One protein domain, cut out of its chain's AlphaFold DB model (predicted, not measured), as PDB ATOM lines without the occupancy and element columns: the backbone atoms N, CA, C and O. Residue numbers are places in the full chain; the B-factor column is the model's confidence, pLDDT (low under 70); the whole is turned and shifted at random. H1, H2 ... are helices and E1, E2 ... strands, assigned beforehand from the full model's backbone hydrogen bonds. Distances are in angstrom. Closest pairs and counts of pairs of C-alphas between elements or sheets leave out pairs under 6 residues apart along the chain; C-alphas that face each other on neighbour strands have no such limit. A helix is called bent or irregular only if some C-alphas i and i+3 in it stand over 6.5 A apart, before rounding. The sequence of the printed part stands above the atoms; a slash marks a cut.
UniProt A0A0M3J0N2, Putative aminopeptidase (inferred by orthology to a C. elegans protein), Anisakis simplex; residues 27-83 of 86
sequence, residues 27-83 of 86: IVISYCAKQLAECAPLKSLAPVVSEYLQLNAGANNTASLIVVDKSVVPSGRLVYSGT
ATOM      1  N   ILE A  27     141.416 204.035 145.948       93.00
ATOM      2  CA  ILE A  27     142.078 205.180 145.323       93.00
ATOM      3  C   ILE A  27     143.197 205.637 146.257       93.00
ATOM      4  O   ILE A  27     142.943 205.946 147.420       93.00
ATOM      5  N   VAL A  28     144.431 205.684 145.758       92.25
ATOM      6  CA  VAL A  28     145.594 206.206 146.484       92.25
ATOM      7  C   VAL A  28     146.158 207.396 145.727       92.25
ATOM      8  O   VAL A  28     146.535 207.294 144.561       92.25
ATOM      9  N   ILE A  29     146.246 208.521 146.428       90.50
ATOM     10  CA  ILE A  29     146.874 209.744 145.940       90.50
ATOM     11  C   ILE A  29     148.061 210.024 146.850       90.50
ATOM     12  O   ILE A  29     147.902 210.097 148.070       90.50
ATOM     13  N   SER A  30     149.251 210.157 146.274       88.44
ATOM     14  CA  SER A  30     150.450 210.502 147.034       88.44
ATOM     15  C   SER A  30     151.338 211.477 146.275       88.44
ATOM     16  O   SER A  30     151.270 211.599 145.054       88.44
ATOM     17  N   TYR A  31     152.212 212.162 147.012       85.56
ATOM     18  CA  TYR A  31     153.241 213.011 146.416       85.56
ATOM     19  C   TYR A  31     154.203 212.180 145.552       85.56
ATOM     20  O   TYR A  31     154.532 212.548 144.423       85.56
ATOM     21  N   CYS A  32     154.629 211.023 146.066       84.56
ATOM     22  CA  CYS A  32     155.443 210.067 145.328       84.56
ATOM     23  C   CYS A  32     155.174 208.625 145.776       84.56
ATOM     24  O   CYS A  32     154.686 208.370 146.880       84.56
ATOM     25  N   ALA A  33     155.569 207.662 144.940       86.06
ATOM     26  CA  ALA A  33     155.403 206.239 145.238       86.06
ATOM     27  C   ALA A  33     156.203 205.787 146.471       86.06
ATOM     28  O   ALA A  33     155.794 204.867 147.173       86.06
ATOM     29  N   LYS A  34     157.321 206.458 146.780       86.62
ATOM     30  CA  LYS A  34     158.169 206.127 147.939       86.62
ATOM     31  C   LYS A  34     157.431 206.311 149.268       86.62
ATOM     32  O   LYS A  34     157.637 205.527 150.187       86.62
ATOM     33  N   GLN A  35     156.510 207.272 149.332       87.50
ATOM     34  CA  GLN A  35     155.719 207.563 150.528       87.50
ATOM     35  C   GLN A  35     154.791 206.401 150.922       87.50
ATOM     36  O   GLN A  35     154.460 206.242 152.097       87.50
ATOM     37  N   LEU A  36     154.400 205.541 149.970       90.19
ATOM     38  CA  LEU A  36     153.581 204.364 150.276       90.19
ATOM     39  C   LEU A  36     154.320 203.408 151.220       90.19
ATOM     40  O   LEU A  36     153.685 202.792 152.066       90.19
ATOM     41  N   ALA A  37     155.649 203.312 151.118       89.31
ATOM     42  CA  ALA A  37     156.449 202.458 151.994       89.31
ATOM     43  C   ALA A  37     156.580 203.013 153.426       89.31
ATOM     44  O   ALA A  37     156.816 202.245 154.361       89.31
ATOM     45  N   GLU A  38     156.426 204.328 153.594       89.75
ATOM     46  CA  GLU A  38     156.518 205.040 154.876       89.75
ATOM     47  C   GLU A  38     155.185 205.018 155.638       89.75
ATOM     48  O   GLU A  38     155.153 205.047 156.868       89.75
ATOM     49  N   CYS A  39     154.069 204.924 154.913       87.75
ATOM     50  CA  CYS A  39     152.735 204.864 155.489       87.75
ATOM     51  C   CYS A  39     152.355 203.406 155.798       87.75
ATOM     52  O   CYS A  39     152.095 202.618 154.889       87.75
ATOM     53  N   ALA A  40     152.290 203.038 157.084       86.31
ATOM     54  CA  ALA A  40     152.045 201.654 157.510       86.31
ATOM     55  C   ALA A  40     150.818 200.980 156.845       86.31
ATOM     56  O   ALA A  40     150.965 199.838 156.408       86.31
ATOM     57  N   PRO A  41     149.658 201.653 156.676       87.25
ATOM     58  CA  PRO A  41     148.512 201.079 155.968       87.25
ATOM     59  C   PRO A  41     148.741 200.834 154.470       87.25
ATOM     60  O   PRO A  41     148.087 199.970 153.904       87.25
ATOM     61  N   LEU A  42     149.640 201.583 153.820       90.44
ATOM     62  CA  LEU A  42     149.863 201.551 152.365       90.44
ATOM     63  C   LEU A  42     151.106 200.756 151.955       90.44
ATOM     64  O   LEU A  42     151.346 200.542 150.766       90.44
ATOM     65  N   LYS A  43     151.891 200.294 152.931       91.94
ATOM     66  CA  LYS A  43     153.175 199.624 152.708       91.94
ATOM     67  C   LYS A  43     153.067 198.398 151.800       91.94
ATOM     68  O   LYS A  43     153.975 198.139 151.015       91.94
ATOM     69  N   SER A  44     151.955 197.670 151.873       91.75
ATOM     70  CA  SER A  44     151.667 196.512 151.018       91.75
ATOM     71  C   SER A  44     151.483 196.870 149.537       91.75
ATOM     72  O   SER A  44     151.703 196.018 148.682       91.75
ATOM     73  N   LEU A  45     151.132 198.120 149.217       92.75
ATOM     74  CA  LEU A  45     150.955 198.608 147.845       92.75
ATOM     75  C   LEU A  45     152.248 199.158 147.231       92.75
ATOM     76  O   LEU A  45     152.358 199.261 146.011       92.75
ATOM     77  N   ALA A  46     153.241 199.502 148.051       92.88
ATOM     78  CA  ALA A  46     154.511 200.047 147.580       92.88
ATOM     79  C   ALA A  46     155.210 199.193 146.495       92.88
ATOM     80  O   ALA A  46     155.609 199.776 145.483       92.88
ATOM     81  N   PRO A  47     155.357 197.854 146.631       93.00
ATOM     82  CA  PRO A  47     156.051 197.060 145.616       93.00
ATOM     83  C   PRO A  47     155.313 197.056 144.274       93.00
ATOM     84  O   PRO A  47     155.931 197.321 143.248       93.00
ATOM     85  N   VAL A  48     153.993 196.848 144.284       93.56
ATOM     86  CA  VAL A  48     153.189 196.767 143.052       93.56
ATOM     87  C   VAL A  48     153.109 198.111 142.327       93.56
ATOM     88  O   VAL A  48     153.217 198.164 141.103       93.56
ATOM     89  N   VAL A  49     153.001 199.219 143.066       92.88
ATOM     90  CA  VAL A  49     153.036 200.562 142.471       92.88
ATOM     91  C   VAL A  49     154.423 200.857 141.902       92.88
ATOM     92  O   VAL A  49     154.532 201.353 140.785       92.88
ATOM     93  N   SER A  50     155.495 200.525 142.628       91.38
ATOM     94  CA  SER A  50     156.861 200.756 142.145       91.38
ATOM     95  C   SER A  50     157.167 199.959 140.875       91.38
ATOM     96  O   SER A  50     157.760 200.508 139.950       91.38
ATOM     97  N   GLU A  51     156.768 198.690 140.817       92.56
ATOM     98  CA  GLU A  51     156.933 197.844 139.630       92.56
ATOM     99  C   GLU A  51     156.154 198.410 138.437       92.56
ATOM    100  O   GLU A  51     156.713 198.587 137.351       92.56
ATOM    101  N   TYR A  52     154.891 198.795 138.650       92.69
ATOM    102  CA  TYR A  52     154.069 199.397 137.603       92.69
ATOM    103  C   TYR A  52     154.710 200.664 137.016       92.69
ATOM    104  O   TYR A  52     154.768 200.817 135.795       92.69
ATOM    105  N   LEU A  53     155.223 201.559 137.863       89.56
ATOM    106  CA  LEU A  53     155.853 202.809 137.425       89.56
ATOM    107  C   LEU A  53     157.197 202.585 136.718       89.56
ATOM    108  O   LEU A  53     157.546 203.353 135.822       89.56
ATOM    109  N   GLN A  54     157.946 201.542 137.087       90.06
ATOM    110  CA  GLN A  54     159.181 201.162 136.389       90.06
ATOM    111  C   GLN A  54     158.901 200.654 134.972       90.06
ATOM    112  O   GLN A  54     159.647 200.977 134.048       90.06
ATOM    113  N   LEU A  55     157.820 199.890 134.795       91.56
ATOM    114  CA  LEU A  55     157.401 199.380 133.489       91.56
ATOM    115  C   LEU A  55     156.752 200.463 132.615       91.56
ATOM    116  O   LEU A  55     156.859 200.414 131.391       91.56
ATOM    117  N   ASN A  56     156.098 201.448 133.233       88.56
ATOM    118  CA  ASN A  56     155.342 202.494 132.546       88.56
ATOM    119  C   ASN A  56     155.971 203.869 132.791       88.56
ATOM    120  O   ASN A  56     155.448 204.695 133.545       88.56
ATOM    121  N   ALA A  57     157.100 204.126 132.124       77.31
ATOM    122  CA  ALA A  57     157.767 205.422 132.172       77.31
ATOM    123  C   ALA A  57     156.783 206.554 131.797       77.31
ATOM    124  O   ALA A  57     156.277 206.604 130.679       77.31
ATOM    125  N   GLY A  58     156.501 207.452 132.746       72.06
ATOM    126  CA  GLY A  58     155.561 208.572 132.577       72.06
ATOM    127  C   GLY A  58     154.248 208.454 133.361       72.06
ATOM    128  O   GLY A  58     153.578 209.467 133.550       72.06
ATOM    129  N   ALA A  59     153.923 207.281 133.915       80.00
ATOM    130  CA  ALA A  59     152.728 207.088 134.751       80.00
ATOM    131  C   ALA A  59     152.785 207.816 136.113       80.00
ATOM    132  O   ALA A  59     151.805 207.868 136.845       80.00
ATOM    133  N   ASN A  60     153.927 208.421 136.458       75.38
ATOM    134  CA  ASN A  60     154.100 209.174 137.703       75.38
ATOM    135  C   ASN A  60     153.173 210.396 137.810       75.38
ATOM    136  O   ASN A  60     152.861 210.805 138.923       75.38
ATOM    137  N   ASN A  61     152.763 210.964 136.669       75.44
ATOM    138  CA  ASN A  61     151.994 212.212 136.593       75.44
ATOM    139  C   ASN A  61     150.563 211.988 136.079       75.44
ATOM    140  O   ASN A  61     149.897 212.933 135.656       75.44
ATOM    141  N   THR A  62     150.103 210.738 136.046       82.69
ATOM    142  CA  THR A  62     148.762 210.376 135.590       82.69
ATOM    143  C   THR A  62     148.077 209.489 136.624       82.69
ATOM    144  O   THR A  62     148.719 208.877 137.475       82.69
ATOM    145  N   ALA A  63     146.747 209.435 136.558       89.56
ATOM    146  CA  ALA A  63     145.981 208.449 137.301       89.56
ATOM    147  C   ALA A  63     145.977 207.130 136.518       89.56
ATOM    148  O   ALA A  63     145.549 207.087 135.361       89.56
ATOM    149  N   SER A  64     146.437 206.055 137.149       91.69
ATOM    150  CA  SER A  64     146.539 204.727 136.547       91.69
ATOM    151  C   SER A  64     145.716 203.707 137.320       91.69
ATOM    152  O   SER A  64     145.702 203.709 138.549       91.69
ATOM    153  N   LEU A  65     145.062 202.800 136.592       92.69
ATOM    154  CA  LEU A  65     144.438 201.613 137.166       92.69
ATOM    155  C   LEU A  65     145.466 200.476 137.210       92.69
ATOM    156  O   LEU A  65     145.934 200.015 136.170       92.69
ATOM    157  N   ILE A  66     145.795 200.028 138.414       94.06
ATOM    158  CA  ILE A  66     146.782 198.994 138.713       94.06
ATOM    159  C   ILE A  66     146.051 197.774 139.274       94.06
ATOM    160  O   ILE A  66     145.199 197.884 140.161       94.06
ATOM    161  N   VAL A  67     146.384 196.597 138.746       93.25
ATOM    162  CA  VAL A  67     145.893 195.322 139.276       93.25
ATOM    163  C   VAL A  67     146.742 194.944 140.480       93.25
ATOM    164  O   VAL A  67     147.968 194.950 140.406       93.25
ATOM    165  N   VAL A  68     146.085 194.615 141.587       93.50
ATOM    166  CA  VAL A  68     146.743 194.258 142.847       93.50
ATOM    167  C   VAL A  68     146.222 192.923 143.364       93.50
ATOM    168  O   VAL A  68     145.141 192.469 142.984       93.50
ATOM    169  N   ASP A  69     146.999 192.285 144.234       91.62
ATOM    170  CA  ASP A  69     146.615 191.015 144.837       91.62
ATOM    171  C   ASP A  69     145.339 191.170 145.686       91.62
ATOM    172  O   ASP A  69     145.202 192.115 146.473       91.62
ATOM    173  N   LYS A  70     144.407 190.219 145.545       91.31
ATOM    174  CA  LYS A  70     143.122 190.228 146.259       91.31
ATOM    175  C   LYS A  70     143.252 190.033 147.770       91.31
ATOM    176  O   LYS A  70     142.329 190.373 148.505       91.31
ATOM    177  N   SER A  71     144.382 189.507 148.237       90.38
ATOM    178  CA  SER A  71     144.727 189.448 149.660       90.38
ATOM    179  C   SER A  71     145.044 190.825 150.250       90.38
ATOM    180  O   SER A  71     144.901 191.007 151.458       90.38
ATOM    181  N   VAL A  72     145.437 191.800 149.417       89.44
ATOM    182  CA  VAL A  72     145.732 193.179 149.838       89.44
ATOM    183  C   VAL A  72     144.519 194.084 149.640       89.44
ATOM    184  O   VAL A  72     144.135 194.794 150.568       89.44
ATOM    185  N   VAL A  73     143.915 194.045 148.449       91.19
ATOM    186  CA  VAL A  73     142.681 194.775 148.127       91.19
ATOM    187  C   VAL A  73     141.667 193.775 147.568       91.19
ATOM    188  O   VAL A  73     141.878 193.296 146.458       91.19
ATOM    189  N   PRO A  74     140.555 193.471 148.261       90.25
ATOM    190  CA  PRO A  74     139.598 192.435 147.862       90.25
ATOM    191  C   PRO A  74     139.074 192.566 146.428       90.25
ATOM    192  O   PRO A  74     138.894 191.563 145.731       90.25
ATOM    193  N   SER A  75     138.878 193.798 145.952       90.50
ATOM    194  CA  SER A  75     138.450 194.060 144.575       90.50
ATOM    195  C   SER A  75     139.540 193.792 143.528       90.50
ATOM    196  O   SER A  75     139.238 193.634 142.344       90.50
ATOM    197  N   GLY A  76     140.808 193.731 143.946       92.88
ATOM    198  CA  GLY A  76     141.989 193.593 143.095       92.88
ATOM    199  C   GLY A  76     142.302 194.838 142.260       92.88
ATOM    200  O   GLY A  76     143.088 194.755 141.316       92.88
ATOM    201  N   ARG A  77     141.666 195.978 142.559       93.06
ATOM    202  CA  ARG A  77     141.743 197.208 141.759       93.06
ATOM    203  C   ARG A  77     142.243 198.380 142.594       93.06
ATOM    204  O   ARG A  77     141.605 198.769 143.575       93.06
ATOM    205  N   LEU A  78     143.344 198.976 142.151       94.19
ATOM    206  CA  LEU A  78     143.924 200.186 142.719       94.19
ATOM    207  C   LEU A  78     143.947 201.290 141.660       94.19
ATOM    208  O   LEU A  78     144.553 201.118 140.610       94.19
ATOM    209  N   VAL A  79     143.342 202.437 141.942       93.81
ATOM    210  CA  VAL A  79     143.607 203.670 141.197       93.81
ATOM    211  C   VAL A  79     144.711 204.414 141.929       93.81
ATOM    212  O   VAL A  79     144.532 204.808 143.079       93.81
ATOM    213  N   TYR A  80     145.854 204.596 141.282       93.50
ATOM    214  CA  TYR A  80     146.985 205.322 141.848       93.50
ATOM    215  C   TYR A  80     147.238 206.606 141.061       93.50
ATOM    216  O   TYR A  80     147.233 206.579 139.832       93.50
ATOM    217  N   SER A  81     147.489 207.710 141.763       91.06
ATOM    218  CA  SER A  81     147.934 208.966 141.156       91.06
ATOM    219  C   SER A  81     149.061 209.577 141.980       91.06
ATOM    220  O   SER A  81     148.896 209.847 143.173       91.06
ATOM    221  N   GLY A  82     150.189 209.841 141.323       87.12
ATOM    222  CA  GLY A  82     151.235 210.702 141.862       87.12
ATOM    223  C   GLY A  82     150.906 212.165 141.572       87.12
ATOM    224  O   GLY A  82     150.513 212.492 140.454       87.12
ATOM    225  N   THR A  83     151.038 213.052 142.556       82.44
ATOM    226  CA  THR A  83     150.860 214.499 142.329       82.44
ATOM    227  C   THR A  83     152.157 215.195 141.918       82.44
ATOM    228  O   THR A  83     152.110 216.321 141.438       82.44
TER     229      THR A  83
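What this domain is: This is residues 27 to 83 of the 86 residues of the protein "Putative aminopeptidase (inferred by orthology to a C. elegans protein)" of Anisakis simplex (UniProt A0A0M3J0N2). A small three-stranded sheet is covered on one face by a long, kinked helix, H2, which crosses over E3 and E2; the short helix H1 makes a corner with H2 near that helix's first residues. The two form two layers, a sheet with its helix on one face. The printed part has 57 residues, with the named elements E1, H1, H2, E2, E3 in chain order; the sheet's order is E1, E3, E2, mixed, and the class is mixed, helices and strands. The whole is compact, with a radius of gyration of the C-alphas of 10.3 A, and rounded, spanning 28 by 21 by 17 A.

Where its parts are: E1, residues 27 to 30, begins with C-alpha 27 at (142.078, 205.180, 145.323) and is 10.1 A long. H1, residues 35 to 38, measures 5.1 A. H2, residues 40 to 55, is 24.7 A long from C-alpha 40 at (152.045, 201.654, 157.510); it is irregular, with C-alphas 41 and 44 7.4 A apart, and has a kink of 39 degrees near residue 47. E2, residues 63 to 67, measures 13.3 A. E3, residues 77 to 82, is 16.5 A long and ends with C-alpha 82 at (151.235, 210.702, 141.862).

How they stand to each other: E1 and E3 are parallel at 23 degrees, with N 28 and O 79 2.8 A apart, within hydrogen-bond range. E2 and E3 form an antiparallel hairpin at 146 degrees, with N 66 and O 78 at 2.7 A. H2 is on the sheet at a height of 8.9 A, over E3 and E2, and runs across the strands, at 78 degrees to E2 on the local plane. The closest C-alphas of H2 and E2 are those of Tyr 52 and Ile 66, 7.4 A apart. H1 and H2 touch only at the corner, H2 with residues 42 to 46 alone; their closest C-alphas, of Ala 37 and Lys 43, are 4.4 A apart. H1 is not on the sheet and is apart from E2 and E3. In H2, 8 of 12 O i to N i+4 pairs are within hydrogen-bond range; H1 is too short for such a pair.

The domain as a whole: The C-alphas farthest apart, of Gly 58 and Ser 71, are 27.8 A apart. The printed part has no cut and no long link. Its mean pLDDT is 89.1, and no printed residue is under 70.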